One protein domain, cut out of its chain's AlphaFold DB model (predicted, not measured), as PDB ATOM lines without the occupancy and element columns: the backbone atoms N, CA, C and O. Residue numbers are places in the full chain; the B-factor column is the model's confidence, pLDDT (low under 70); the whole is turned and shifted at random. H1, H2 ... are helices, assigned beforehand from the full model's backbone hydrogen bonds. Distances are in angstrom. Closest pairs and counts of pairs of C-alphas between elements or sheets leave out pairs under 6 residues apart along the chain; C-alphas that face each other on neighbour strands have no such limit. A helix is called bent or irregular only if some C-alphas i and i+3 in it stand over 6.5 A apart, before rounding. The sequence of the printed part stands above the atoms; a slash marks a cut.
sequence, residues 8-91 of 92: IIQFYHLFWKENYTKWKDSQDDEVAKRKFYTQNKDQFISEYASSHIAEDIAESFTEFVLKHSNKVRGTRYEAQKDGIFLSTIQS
ATOM      1  N   ILE A   8       7.807  22.223 -45.914       93.81
ATOM      2  CA  ILE A   8       6.923  23.013 -46.779       93.81
ATOM      3  C   ILE A   8       6.555  22.284 -48.083       93.81
ATOM      4  O   ILE A   8       5.411  22.328 -48.526       93.81
ATOM      5  N   ILE A   9       7.497  21.541 -48.675       93.81
ATOM      6  CA  ILE A   9       7.271  20.763 -49.902       93.81
ATOM      7  C   ILE A   9       6.397  19.542 -49.609       93.81
ATOM      8  O   ILE A   9       5.559  19.166 -50.431       93.81
ATOM      9  N   GLN A  10       6.572  18.923 -48.439       92.69
ATOM     10  CA  GLN A  10       5.738  17.801 -48.013       92.69
ATOM     11  C   GLN A  10       4.291  18.252 -47.790       92.69
ATOM     12  O   GLN A  10       3.381  17.650 -48.358       92.69
ATOM     13  N   PHE A  11       4.087  19.355 -47.061       94.88
ATOM     14  CA  PHE A  11       2.766  19.955 -46.863       94.88
ATOM     15  C   PHE A  11       2.115  20.343 -48.188       94.88
ATOM     16  O   PHE A  11       0.933  20.063 -48.403       94.88
ATOM     17  N   TYR A  12       2.899  20.913 -49.110       95.69
ATOM     18  CA  TYR A  12       2.382  21.298 -50.412       95.69
ATOM     19  C   TYR A  12       1.822  20.086 -51.158       95.69
ATOM     20  O   TYR A  12       0.670  20.086 -51.582       95.69
ATOM     21  N   HIS A  13       2.620  19.027 -51.290       94.88
ATOM     22  CA  HIS A  13       2.221  17.853 -52.058       94.88
ATOM     23  C   HIS A  13       1.087  17.048 -51.424       94.88
ATOM     24  O   HIS A  13       0.305  16.463 -52.169       94.88
ATOM     25  N   LEU A  14       1.028  16.987 -50.093       92.69
ATOM     26  CA  LEU A  14       0.070  16.147 -49.377       92.69
ATOM     27  C   LEU A  14      -1.273  16.833 -49.131       92.69
ATOM     28  O   LEU A  14      -2.293  16.155 -49.163       92.69
ATOM     29  N   PHE A  15      -1.277  18.144 -48.880       94.31
ATOM     30  CA  PHE A  15      -2.472  18.831 -48.375       94.31
ATOM     31  C   PHE A  15      -2.919  20.000 -49.255       94.31
ATOM     32  O   PHE A  15      -4.106  20.295 -49.325       94.31
ATOM     33  N   TRP A  16      -1.998  20.648 -49.974       95.81
ATOM     34  CA  TRP A  16      -2.317  21.878 -50.708       95.81
ATOM     35  C   TRP A  16      -2.431  21.699 -52.218       95.81
ATOM     36  O   TRP A  16      -3.155  22.453 -52.859       95.81
ATOM     37  N   LYS A  17      -1.748  20.717 -52.814       96.50
ATOM     38  CA  LYS A  17      -1.612  20.593 -54.274       96.50
ATOM     39  C   LYS A  17      -2.958  20.594 -55.007       96.50
ATOM     40  O   LYS A  17      -3.094  21.285 -56.010       96.50
ATOM     41  N   GLU A  18      -3.941  19.848 -54.507       94.38
ATOM     42  CA  GLU A  18      -5.271  19.734 -55.132       94.38
ATOM     43  C   GLU A  18      -6.129  20.996 -54.960       94.38
ATOM     44  O   GLU A  18      -7.009  21.279 -55.772       94.38
ATOM     45  N   ASN A  19      -5.842  21.783 -53.924       93.50
ATOM     46  CA  ASN A  19      -6.595  22.973 -53.549       93.50
ATOM     47  C   ASN A  19      -5.890  24.284 -53.915       93.50
ATOM     48  O   ASN A  19      -6.497  25.345 -53.815       93.50
ATOM     49  N   TYR A  20      -4.648  24.222 -54.401       95.31
ATOM     50  CA  TYR A  20      -3.798  25.390 -54.616       95.31
ATOM     51  C   TYR A  20      -4.414  26.415 -55.570       95.31
ATOM     52  O   TYR A  20      -4.360  27.605 -55.292       95.31
ATOM     53  N   THR A  21      -5.022  25.969 -56.674       95.88
ATOM     54  CA  THR A  21      -5.670  26.894 -57.624       95.88
ATOM     55  C   THR A  21      -6.874  27.578 -56.979       95.88
ATOM     56  O   THR A  21      -6.939  28.799 -56.970       95.88
ATOM     57  N   LYS A  22      -7.755  26.812 -56.319       93.94
ATOM     58  CA  LYS A  22      -8.933  27.353 -55.615       93.94
ATOM     59  C   LYS A  22      -8.544  28.340 -54.514       93.94
ATOM     60  O   LYS A  22      -9.191  29.365 -54.350       93.94
ATOM     61  N   TRP A  23      -7.496  28.014 -53.760       96.38
ATOM     62  CA  TRP A  23      -6.940  28.895 -52.744       96.38
ATOM     63  C   TRP A  23      -6.384  30.179 -53.366       96.38
ATOM     64  O   TRP A  23      -6.713  31.272 -52.909       96.38
ATOM     65  N   LYS A  24      -5.586  30.057 -54.433       96.25
ATOM     66  CA  LYS A  24      -4.974  31.193 -55.129       96.25
ATOM     67  C   LYS A  24      -6.031  32.152 -55.677       96.25
ATOM     68  O   LYS A  24      -5.902  33.353 -55.480       96.25
ATOM     69  N   ASP A  25      -7.092  31.616 -56.272       94.94
ATOM     70  CA  ASP A  25      -8.207  32.398 -56.816       94.94
ATOM     71  C   ASP A  25      -9.031  33.100 -55.719       94.94
ATOM     72  O   ASP A  25      -9.791  34.019 -56.008       94.94
ATOM     73  N   SER A  26      -8.886  32.687 -54.455       93.62
ATOM     74  CA  SER A  26      -9.580  33.300 -53.318       93.62
ATOM     75  C   SER A  26      -8.807  34.435 -52.634       93.62
ATOM     76  O   SER A  26      -9.380  35.130 -51.805       93.62
ATOM     77  N   GLN A  27      -7.521  34.644 -52.949       90.56
ATOM     78  CA  GLN A  27      -6.612  35.502 -52.163       90.56
ATOM     79  C   GLN A  27      -7.035  36.977 -52.053       90.56
ATOM     80  O   GLN A  27      -6.728  37.617 -51.045       90.56
ATOM     81  N   ASP A  28      -7.768  37.494 -53.035       90.94
ATOM     82  CA  ASP A  28      -8.125  38.914 -53.110       90.94
ATOM     83  C   ASP A  28      -9.563  39.212 -52.642       90.94
ATOM     84  O   ASP A  28      -9.989  40.366 -52.644       90.94
ATOM     85  N   ASP A  29     -10.319  38.192 -52.215       93.69
ATOM     86  CA  ASP A  29     -11.725  38.327 -51.822       93.69
ATOM     87  C   ASP A  29     -12.012  37.577 -50.511       93.69
ATOM     88  O   ASP A  29     -11.937  36.351 -50.431       93.69
ATOM     89  N   GLU A  30     -12.380  38.314 -49.460       92.56
ATOM     90  CA  GLU A  30     -12.663  37.754 -48.130       92.56
ATOM     91  C   GLU A  30     -13.842  36.764 -48.116       92.56
ATOM     92  O   GLU A  30     -13.840  35.786 -47.362       92.56
ATOM     93  N   VAL A  31     -14.848  36.966 -48.973       95.38
ATOM     94  CA  VAL A  31     -15.963  36.023 -49.131       95.38
ATOM     95  C   VAL A  31     -15.466  34.745 -49.805       95.38
ATOM     96  O   VAL A  31     -15.833  33.644 -49.382       95.38
ATOM     97  N   ALA A  32     -14.596  34.862 -50.809       95.12
ATOM     98  CA  ALA A  32     -13.968  33.726 -51.469       95.12
ATOM     99  C   ALA A  32     -13.048  32.949 -50.516       95.12
ATOM    100  O   ALA A  32     -13.117  31.717 -50.512       95.12
ATOM    101  N   LYS A  33     -12.261  33.621 -49.660       95.25
ATOM    102  CA  LYS A  33     -11.429  32.972 -48.625       95.25
ATOM    103  C   LYS A  33     -12.276  32.166 -47.652       95.25
ATOM    104  O   LYS A  33     -12.036  30.976 -47.444       95.25
ATOM    105  N   ARG A  34     -13.336  32.778 -47.114       95.06
ATOM    106  CA  ARG A  34     -14.247  32.092 -46.189       95.06
ATOM    107  C   ARG A  34     -14.956  30.918 -46.854       95.06
ATOM    108  O   ARG A  34     -15.159  29.877 -46.226       95.06
ATOM    109  N   LYS A  35     -15.318  31.051 -48.133       96.06
ATOM    110  CA  LYS A  35     -15.902  29.961 -48.924       96.06
ATOM    111  C   LYS A  35     -14.899  28.829 -49.144       96.06
ATOM    112  O   LYS A  35     -15.273  27.673 -48.960       96.06
ATOM    113  N   PHE A  36     -13.649  29.147 -49.481       96.69
ATOM    114  CA  PHE A  36     -12.568  28.171 -49.615       96.69
ATOM    115  C   PHE A  36     -12.384  27.371 -48.323       96.69
ATOM    116  O   PHE A  36     -12.421  26.140 -48.367       96.69
ATOM    117  N   TYR A  37     -12.279  28.056 -47.181       96.19
ATOM    118  CA  TYR A  37     -12.200  27.401 -45.877       96.19
ATOM    119  C   TYR A  37     -13.424  26.525 -45.617       96.19
ATOM    120  O   TYR A  37     -13.285  25.339 -45.346       96.19
ATOM    121  N   THR A  38     -14.630  27.076 -45.765       96.06
ATOM    122  CA  THR A  38     -15.881  26.353 -45.479       96.06
ATOM    123  C   THR A  38     -15.999  25.064 -46.296       96.06
ATOM    124  O   THR A  38     -16.428  24.041 -45.774       96.06
ATOM    125  N   GLN A  39     -15.579  25.087 -47.565       95.62
ATOM    126  CA  GLN A  39     -15.604  23.922 -48.455       95.62
ATOM    127  C   GLN A  39     -14.525  22.877 -48.144       95.62
ATOM    128  O   GLN A  39     -14.667  21.725 -48.545       95.62
ATOM    129  N   ASN A  40     -13.453  23.265 -47.453       94.75
ATOM    130  CA  ASN A  40     -12.306  22.410 -47.145       94.75
ATOM    131  C   ASN A  40     -12.054  22.319 -45.635       94.75
ATOM    132  O   ASN A  40     -10.936  22.027 -45.215       94.75
ATOM    133  N   LYS A  41     -13.081  22.574 -44.817       93.06
ATOM    134  CA  LYS A  41     -12.946  22.765 -43.371       93.06
ATOM    135  C   LYS A  41     -12.273  21.578 -42.687       93.06
ATOM    136  O   LYS A  41     -11.408  21.776 -41.851       93.06
ATOM    137  N   ASP A  42     -12.584  20.357 -43.116       92.56
ATOM    138  CA  ASP A  42     -12.012  19.126 -42.553       92.56
ATOM    139  C   ASP A  42     -10.506  18.942 -42.840       92.56
ATOM    140  O   ASP A  42      -9.892  18.006 -42.329       92.56
ATOM    141  N   GLN A  43      -9.905  19.789 -43.685       94.19
ATOM    142  CA  GLN A  43      -8.481  19.743 -44.045       94.19
ATOM    143  C   GLN A  43      -7.617  20.713 -43.220       94.19
ATOM    144  O   GLN A  43      -6.387  20.579 -43.195       94.19
ATOM    145  N   PHE A  44      -8.246  21.675 -42.541       94.94
ATOM    146  CA  PHE A  44      -7.582  22.756 -41.817       94.94
ATOM    147  C   PHE A  44      -8.020  22.769 -40.355       94.94
ATOM    148  O   PHE A  44      -9.196  22.602 -40.050       94.94
ATOM    149  N   ILE A  45      -7.075  23.003 -39.444       93.12
ATOM    150  CA  ILE A  45      -7.374  23.057 -38.007       93.12
ATOM    151  C   ILE A  45      -8.155  24.325 -37.619       93.12
ATOM    152  O   ILE A  45      -8.921  24.329 -36.658       93.12
ATOM    153  N   SER A  46      -7.994  25.397 -38.397       94.44
ATOM    154  CA  SER A  46      -8.663  26.682 -38.209       94.44
ATOM    155  C   SER A  46      -8.886  27.385 -39.554       94.44
ATOM    156  O   SER A  46      -8.302  27.018 -40.576       94.44
ATOM    157  N   GLU A  47      -9.724  28.427 -39.570       95.50
ATOM    158  CA  GLU A  47      -9.863  29.304 -40.748       95.50
ATOM    159  C   GLU A  47      -8.523  29.972 -41.081       95.50
ATOM    160  O   GLU A  47      -8.142  30.055 -42.248       95.50
ATOM    161  N   TYR A  48      -7.763  30.356 -40.053       95.81
ATOM    162  CA  TYR A  48      -6.453  30.980 -40.201       95.81
ATOM    163  C   TYR A  48      -5.425  30.038 -40.847       95.81
ATOM    164  O   TYR A  48      -4.711  30.454 -41.758       95.81
ATOM    165  N   ALA A  49      -5.437  28.748 -40.500       97.12
ATOM    166  CA  ALA A  49      -4.613  27.729 -41.153       97.12
ATOM    167  C   ALA A  49      -4.864  27.627 -42.672       97.12
ATOM    168  O   ALA A  49      -3.961  27.294 -43.434       97.12
ATOM    169  N   SER A  50      -6.072  27.948 -43.145       96.81
ATOM    170  CA  SER A  50      -6.397  27.925 -44.580       96.81
ATOM    171  C   SER A  50      -5.871  29.138 -45.363       96.81
ATOM    172  O   SER A  50      -5.910  29.144 -46.594       96.81
ATOM    173  N   SER A  51      -5.362  30.166 -44.672       96.12
ATOM    174  CA  SER A  51      -4.939  31.427 -45.293       96.12
ATOM    175  C   SER A  51      -3.652  31.290 -46.107       96.12
ATOM    176  O   SER A  51      -3.541  31.880 -47.183       96.12
ATOM    177  N   HIS A  52      -2.704  30.479 -45.639       96.12
ATOM    178  CA  HIS A  52      -1.432  30.222 -46.301       96.12
ATOM    179  C   HIS A  52      -0.811  28.922 -45.772       96.12
ATOM    180  O   HIS A  52      -0.964  28.577 -44.604       96.12
ATOM    181  N   ILE A  53      -0.038  28.221 -46.605       96.81
ATOM    182  CA  ILE A  53       0.610  26.950 -46.233       96.81
ATOM    183  C   ILE A  53       1.538  27.074 -45.009       96.81
ATOM    184  O   ILE A  53       1.704  26.119 -44.255       96.81
ATOM    185  N   ALA A  54       2.132  28.249 -44.798       96.69
ATOM    186  CA  ALA A  54       2.957  28.524 -43.621       96.69
ATOM    187  C   ALA A  54       2.118  28.570 -42.332       96.69
ATOM    188  O   ALA A  54       2.527  27.987 -41.331       96.69
ATOM    189  N   GLU A  55       0.933  29.186 -42.385       97.44
ATOM    190  CA  GLU A  55       0.001  29.227 -41.253       97.44
ATOM    191  C   GLU A  55      -0.583  27.841 -40.974       97.44
ATOM    192  O   GLU A  55      -0.699  27.446 -39.820       97.44
ATOM    193  N   ASP A  56      -0.853  27.046 -42.016       97.62
ATOM    194  CA  ASP A  56      -1.271  25.651 -41.843       97.62
ATOM    195  C   ASP A  56      -0.231  24.831 -41.074       97.62
ATOM    196  O   ASP A  56      -0.572  24.077 -40.163       97.62
ATOM    197  N   ILE A  57       1.053  24.994 -41.407       96.69
ATOM    198  CA  ILE A  57       2.145  24.340 -40.680       96.69
ATOM    199  C   ILE A  57       2.195  24.829 -39.230       96.69
ATOM    200  O   ILE A  57       2.293  23.997 -38.331       96.69
ATOM    201  N   ALA A  58       2.128  26.143 -38.996       96.50
ATOM    202  CA  ALA A  58       2.242  26.732 -37.663       96.50
ATOM    203  C   ALA A  58       1.092  26.312 -36.733       96.50
ATOM    204  O   ALA A  58       1.335  25.844 -35.619       96.50
ATOM    205  N   GLU A  59      -0.149  26.409 -37.206       95.81
ATOM    206  CA  GLU A  59      -1.347  26.039 -36.449       95.81
ATOM    207  C   GLU A  59      -1.405  24.524 -36.218       95.81
ATOM    208  O   GLU A  59      -1.647  24.069 -35.100       95.81
ATOM    209  N   SER A  60      -1.102  23.722 -37.246       94.81
ATOM    210  CA  SER A  60      -1.074  22.262 -37.103       94.81
ATOM    211  C   SER A  60       0.033  21.806 -36.149       94.81
ATOM    212  O   SER A  60      -0.167  20.861 -35.390       94.81
ATOM    213  N   PHE A  61       1.197  22.463 -36.160       94.00
ATOM    214  CA  PHE A  61       2.286  22.146 -35.236       94.00
ATOM    215  C   PHE A  61       1.958  22.567 -33.801       94.00
ATOM    216  O   PHE A  61       2.228  21.816 -32.865       94.00
ATOM    217  N   THR A  62       1.336  23.735 -33.625       93.25
ATOM    218  CA  THR A  62       0.832  24.188 -32.322       93.25
ATOM    219  C   THR A  62      -0.139  23.165 -31.749       93.25
ATOM    220  O   THR A  62       0.048  22.694 -30.628       93.25
ATOM    221  N   GLU A  63      -1.115  22.738 -32.550       90.94
ATOM    222  CA  GLU A  63      -2.085  21.728 -32.141       90.94
ATOM    223  C   GLU A  63      -1.422  20.380 -31.830       90.94
ATOM    224  O   GLU A  63      -1.758  19.747 -30.834       90.94
ATOM    225  N   PHE A  64      -0.439  19.950 -32.626       89.88
ATOM    226  CA  PHE A  64       0.341  18.740 -32.364       89.88
ATOM    227  C   PHE A  64       1.028  18.792 -30.988       89.88
ATOM    228  O   PHE A  64       0.875  17.875 -30.176       89.88
ATOM    229  N   VAL A  65       1.736  19.884 -30.679       88.44
ATOM    230  CA  VAL A  65       2.411  20.070 -29.382       88.44
ATOM    231  C   VAL A  65       1.398  20.081 -28.230       88.44
ATOM    232  O   VAL A  65       1.612  19.425 -27.208       88.44
ATOM    233  N   LEU A  66       0.264  20.768 -28.400       86.75
ATOM    234  CA  LEU A  66      -0.780  20.865 -27.380       86.75
ATOM    235  C   LEU A  66      -1.537  19.542 -27.173       86.75
ATOM    236  O   LEU A  66      -1.777  19.159 -26.028       86.75
ATOM    237  N   LYS A  67      -1.838  18.771 -28.222       79.31
ATOM    238  CA  LYS A  67      -2.420  17.417 -28.110       79.31
ATOM    239  C   LYS A  67      -1.494  16.440 -27.397       79.31
ATOM    240  O   LYS A  67      -1.949  15.576 -26.647       79.31
ATOM    241  N   HIS A  68      -0.186  16.576 -27.587       66.50
ATOM    242  CA  HIS A  68       0.782  15.799 -26.818       66.50
ATOM    243  C   HIS A  68       0.815  16.191 -25.330       66.50
ATOM    244  O   HIS A  68       1.213  15.366 -24.507       66.50
ATOM    245  N   SER A  69       0.331  17.387 -24.970       59.00
ATOM    246  CA  SER A  69       0.105  17.793 -23.575       59.00
ATOM    247  C   SER A  69      -1.253  17.340 -23.011       59.00
ATOM    248  O   SER A  69      -1.344  17.070 -21.817       59.00
ATOM    249  N   ASN A  70      -2.279  17.168 -23.856       54.06
ATOM    250  CA  ASN A  70      -3.626  16.727 -23.478       54.06
ATOM    251  C   ASN A  70      -4.198  15.759 -24.533       54.06
ATOM    252  O   ASN A  70      -4.532  16.173 -25.639       54.06
ATOM    253  N   LYS A  71      -4.340  14.465 -24.198       49.78
ATOM    254  CA  LYS A  71      -4.807  13.399 -25.112       49.78
ATOM    255  C   LYS A  71      -6.199  13.689 -25.711       49.78
ATOM    256  O   LYS A  71      -7.206  13.254 -25.156       49.78
ATOM    257  N   VAL A  72      -6.260  14.318 -26.882       52.69
ATOM    258  CA  VAL A  72      -7.486  14.457 -27.691       52.69
ATOM    259  C   VAL A  72      -7.259  13.828 -29.069       52.69
ATOM    260  O   VAL A  72      -6.199  13.988 -29.667       52.69
ATOM    261  N   ARG A  73      -8.241  13.059 -29.568       54.25
ATOM    262  CA  ARG A  73      -8.199  12.455 -30.914       54.25
ATOM    263  C   ARG A  73      -8.615  13.486 -31.965       54.25
ATOM    264  O   ARG A  73      -9.691  14.060 -31.845       54.25
ATOM    265  N   GLY A  74      -7.775  13.665 -32.983       61.03
ATOM    266  CA  GLY A  74      -8.003  14.575 -34.106       61.03
ATOM    267  C   GLY A  74      -8.672  13.948 -35.336       61.03
ATOM    268  O   GLY A  74      -8.940  12.745 -35.374       61.03
ATOM    269  N   THR A  75      -8.916  14.769 -36.360       74.31
ATOM    270  CA  THR A  75      -9.396  14.345 -37.692       74.31
ATOM    271  C   THR A  75      -8.358  13.504 -38.462       74.31
ATOM    272  O   THR A  75      -7.198  13.375 -38.061       74.31
ATOM    273  N   ARG A  76      -8.742  12.925 -39.616       79.50
ATOM    274  CA  ARG A  76      -7.813  12.166 -40.483       79.50
ATOM    275  C   ARG A  76      -6.645  13.029 -40.975       79.50
ATOM    276  O   ARG A  76      -5.524  12.528 -41.032       79.50
ATOM    277  N   TYR A  77      -6.903  14.282 -41.350       80.56
ATOM    278  CA  TYR A  77      -5.863  15.197 -41.826       80.56
ATOM    279  C   TYR A  77      -4.936  15.626 -40.693       80.56
ATOM    280  O   TYR A  77      -3.722  15.628 -40.883       80.56
ATOM    281  N   GLU A  78      -5.478  15.884 -39.504       82.44
ATOM    282  CA  GLU A  78      -4.669  16.131 -38.307       82.44
ATOM    283  C   GLU A  78      -3.735  14.954 -38.012       82.44
ATOM    284  O   GLU A  78      -2.529  15.145 -37.930       82.44
ATOM    285  N   ALA A  79      -4.246  13.718 -37.994       82.50
ATOM    286  CA  ALA A  79      -3.413  12.537 -37.756       82.50
ATOM    287  C   ALA A  79      -2.314  12.341 -38.823       82.50
ATOM    288  O   ALA A  79      -1.221  11.858 -38.524       82.50
ATOM    289  N   GLN A  80      -2.582  12.707 -40.083       86.50
ATOM    290  CA  GLN A  80      -1.571  12.669 -41.147       86.50
ATOM    291  C   GLN A  80      -0.491  13.736 -40.950       86.50
ATOM    292  O   GLN A  80       0.689  13.442 -41.152       86.50
ATOM    293  N   LYS A  81      -0.877  14.950 -40.541       87.38
ATOM    294  CA  LYS A  81       0.050  16.046 -40.229       87.38
ATOM    295  C   LYS A  81       0.916  15.706 -39.010       87.38
ATOM    296  O   LYS A  81       2.136  15.841 -39.095       87.38
ATOM    297  N   ASP A  82       0.330  15.129 -37.962       87.12
ATOM    298  CA  ASP A  82       1.048  14.617 -36.784       87.12
ATOM    299  C   ASP A  82       2.135  13.600 -37.183       87.12
ATOM    300  O   ASP A  82       3.282  13.681 -36.739       87.12
ATOM    301  N   GLY A  83       1.810  12.675 -38.094       85.19
ATOM    302  CA  GLY A  83       2.774  11.711 -38.631       85.19
ATOM    303  C   GLY A  83       3.951  12.366 -39.368       85.19
ATOM    304  O   GLY A  83       5.092  11.913 -39.237       85.19
ATOM    305  N   ILE A  84       3.703  13.453 -40.107       88.12
ATOM    306  CA  ILE A  84       4.760  14.224 -40.777       88.12
ATOM    307  C   ILE A  84       5.675  14.895 -39.747       88.12
ATOM    308  O   ILE A  84       6.899  14.795 -39.880       88.12
ATOM    309  N   PHE A  85       5.115  15.511 -38.701       89.19
ATOM    310  CA  PHE A  85       5.900  16.146 -37.640       89.19
ATOM    311  C   PHE A  85       6.781  15.143 -36.894       89.19
ATOM    312  O   PHE A  85       7.989  15.360 -36.791       89.19
ATOM    313  N   LEU A  86       6.218  14.005 -36.474       86.25
ATOM    314  CA  LEU A  86       6.975  12.927 -35.829       86.25
ATOM    315  C   LEU A  86       8.147  12.457 -36.700       86.25
ATOM    316  O   LEU A  86       9.272  12.349 -36.217       86.25
ATOM    317  N   SER A  87       7.903  12.238 -37.997       84.44
ATOM    318  CA  SER A  87       8.948  11.783 -38.921       84.44
ATOM    319  C   SER A  87      10.053  12.817 -39.153       84.44
ATOM    320  O   SER A  87      11.203  12.442 -39.372       84.44
ATOM    321  N   THR A  88       9.713  14.109 -39.097       82.88
ATOM    322  CA  THR A  88      10.663  15.209 -39.292       82.88
ATOM    323  C   THR A  88      11.562  15.350 -38.069       82.88
ATOM    324  O   THR A  88      12.781  15.382 -38.213       82.88
ATOM    325  N   ILE A  89      10.981  15.349 -36.864       82.19
ATOM    326  CA  ILE A  89      11.721  15.487 -35.600       82.19
ATOM    327  C   ILE A  89      12.678  14.310 -35.382       82.19
ATOM    328  O   ILE A  89      13.814  14.519 -34.984       82.19
ATOM    329  N   GLN A  90      12.257  13.079 -35.688       76.69
ATOM    330  CA  GLN A  90      13.104  11.884 -35.550       76.69
ATOM    331  C   GLN A  90      14.271  11.817 -36.552       76.69
ATOM    332  O   GLN A  90      15.102  10.918 -36.452       76.69
ATOM    333  N   SER A  91      14.295  12.700 -37.555       72.50
ATOM    334  CA  SER A  91      15.345  12.750 -38.582       72.50
ATOM    335  C   SER A  91      16.413  13.821 -38.339       72.50
ATOM    336  O   SER A  91      17.347  13.910 -39.136       72.50
TER     337      SER A  91
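AT A GLANCE: This is residues 8 to 91 of the 92 residues of an uncharacterized protein of Pseudogracilibacillus auburnensis (UniProt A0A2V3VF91). One long helix, H4, is crossed by two others at about right angles, H1 near its first end and H5 farther along, while a small helical hairpin, H2 and H3, sits away from H4 and makes one end of the elongated whole. The stretch of residues 40 to 52, with no named element, winds through the middle from the hairpin back to H4, and residues 68 to 73 stick out where the chain turns from H4 to H5. The printed part has 84 residues with five named helices, H1 to H5 in order along the chain, and no named strand; its class is all helix. It is compact, with a radius of gyration of the C-alphas of 13.1 A, and spans 38 by 25 by 18 A.

HOW THE PARTS SIT: The longest helix is H4, residues 53 to 69. With residues 53 to 57 alone it touches H1, residues 8 to 16; the closest C-alphas are those of Tyr 12 and Ile 53, 7.2 A apart, and the lines are about perpendicular at 90 degrees. With residues 60 to 64 alone H4 touches H5, residues 76 to 89; the closest C-alphas are those of Phe 64 and Asp 82, 6.1 A apart, and the lines are about perpendicular at 86 degrees. The helix packing is mostly crossed. H1 and H5 are near each other, with 11 pairs of C-alphas within 10 A. H2, residues 20 to 26, and H3, residues 30 to 39, form a helical hairpin: they touch, run opposite ways at a steep tilt of 39 degrees, and come closest at the C-alphas of Ser 26 and Ala 32, 4.8 A apart. H1 and H2 meet only through their link. H3 and H4 are apart, and so are H2 and H4. In H1, H2, H3, H4 and H5 every O i to N i+4 pair is within hydrogen-bond range.

IN THESE COORDINATES: H4 runs 24.4 A from C-alpha 53 at (0.610, 26.950, -46.233) to C-alpha 69, and H5 runs 20.4 A to C-alpha 89 at (11.721, 15.487, -35.600). H3 is 14.1 A long, H1 10.1 A and H2 9.9 A. H1 begins at C-alpha 8, (6.923, 23.013, -46.779); it is neither bent nor irregular, but only just: C-alphas 13 and 16 are 6.2 A apart.

THE WHOLE: The two C-alphas farthest apart are those of Val 31 and Ser 91, 40.4 A. The printed part has no cut. The links H1 to H2 and H2 to H3 are tight, H4 to H5 is short, and H3 to H4, 13 residues, is long. Residues 68 to 73, of which 68 and 69 belong to H4, stand free. The mean pLDDT of the printed part is 88.8, and residues 68 to 74 are under 70.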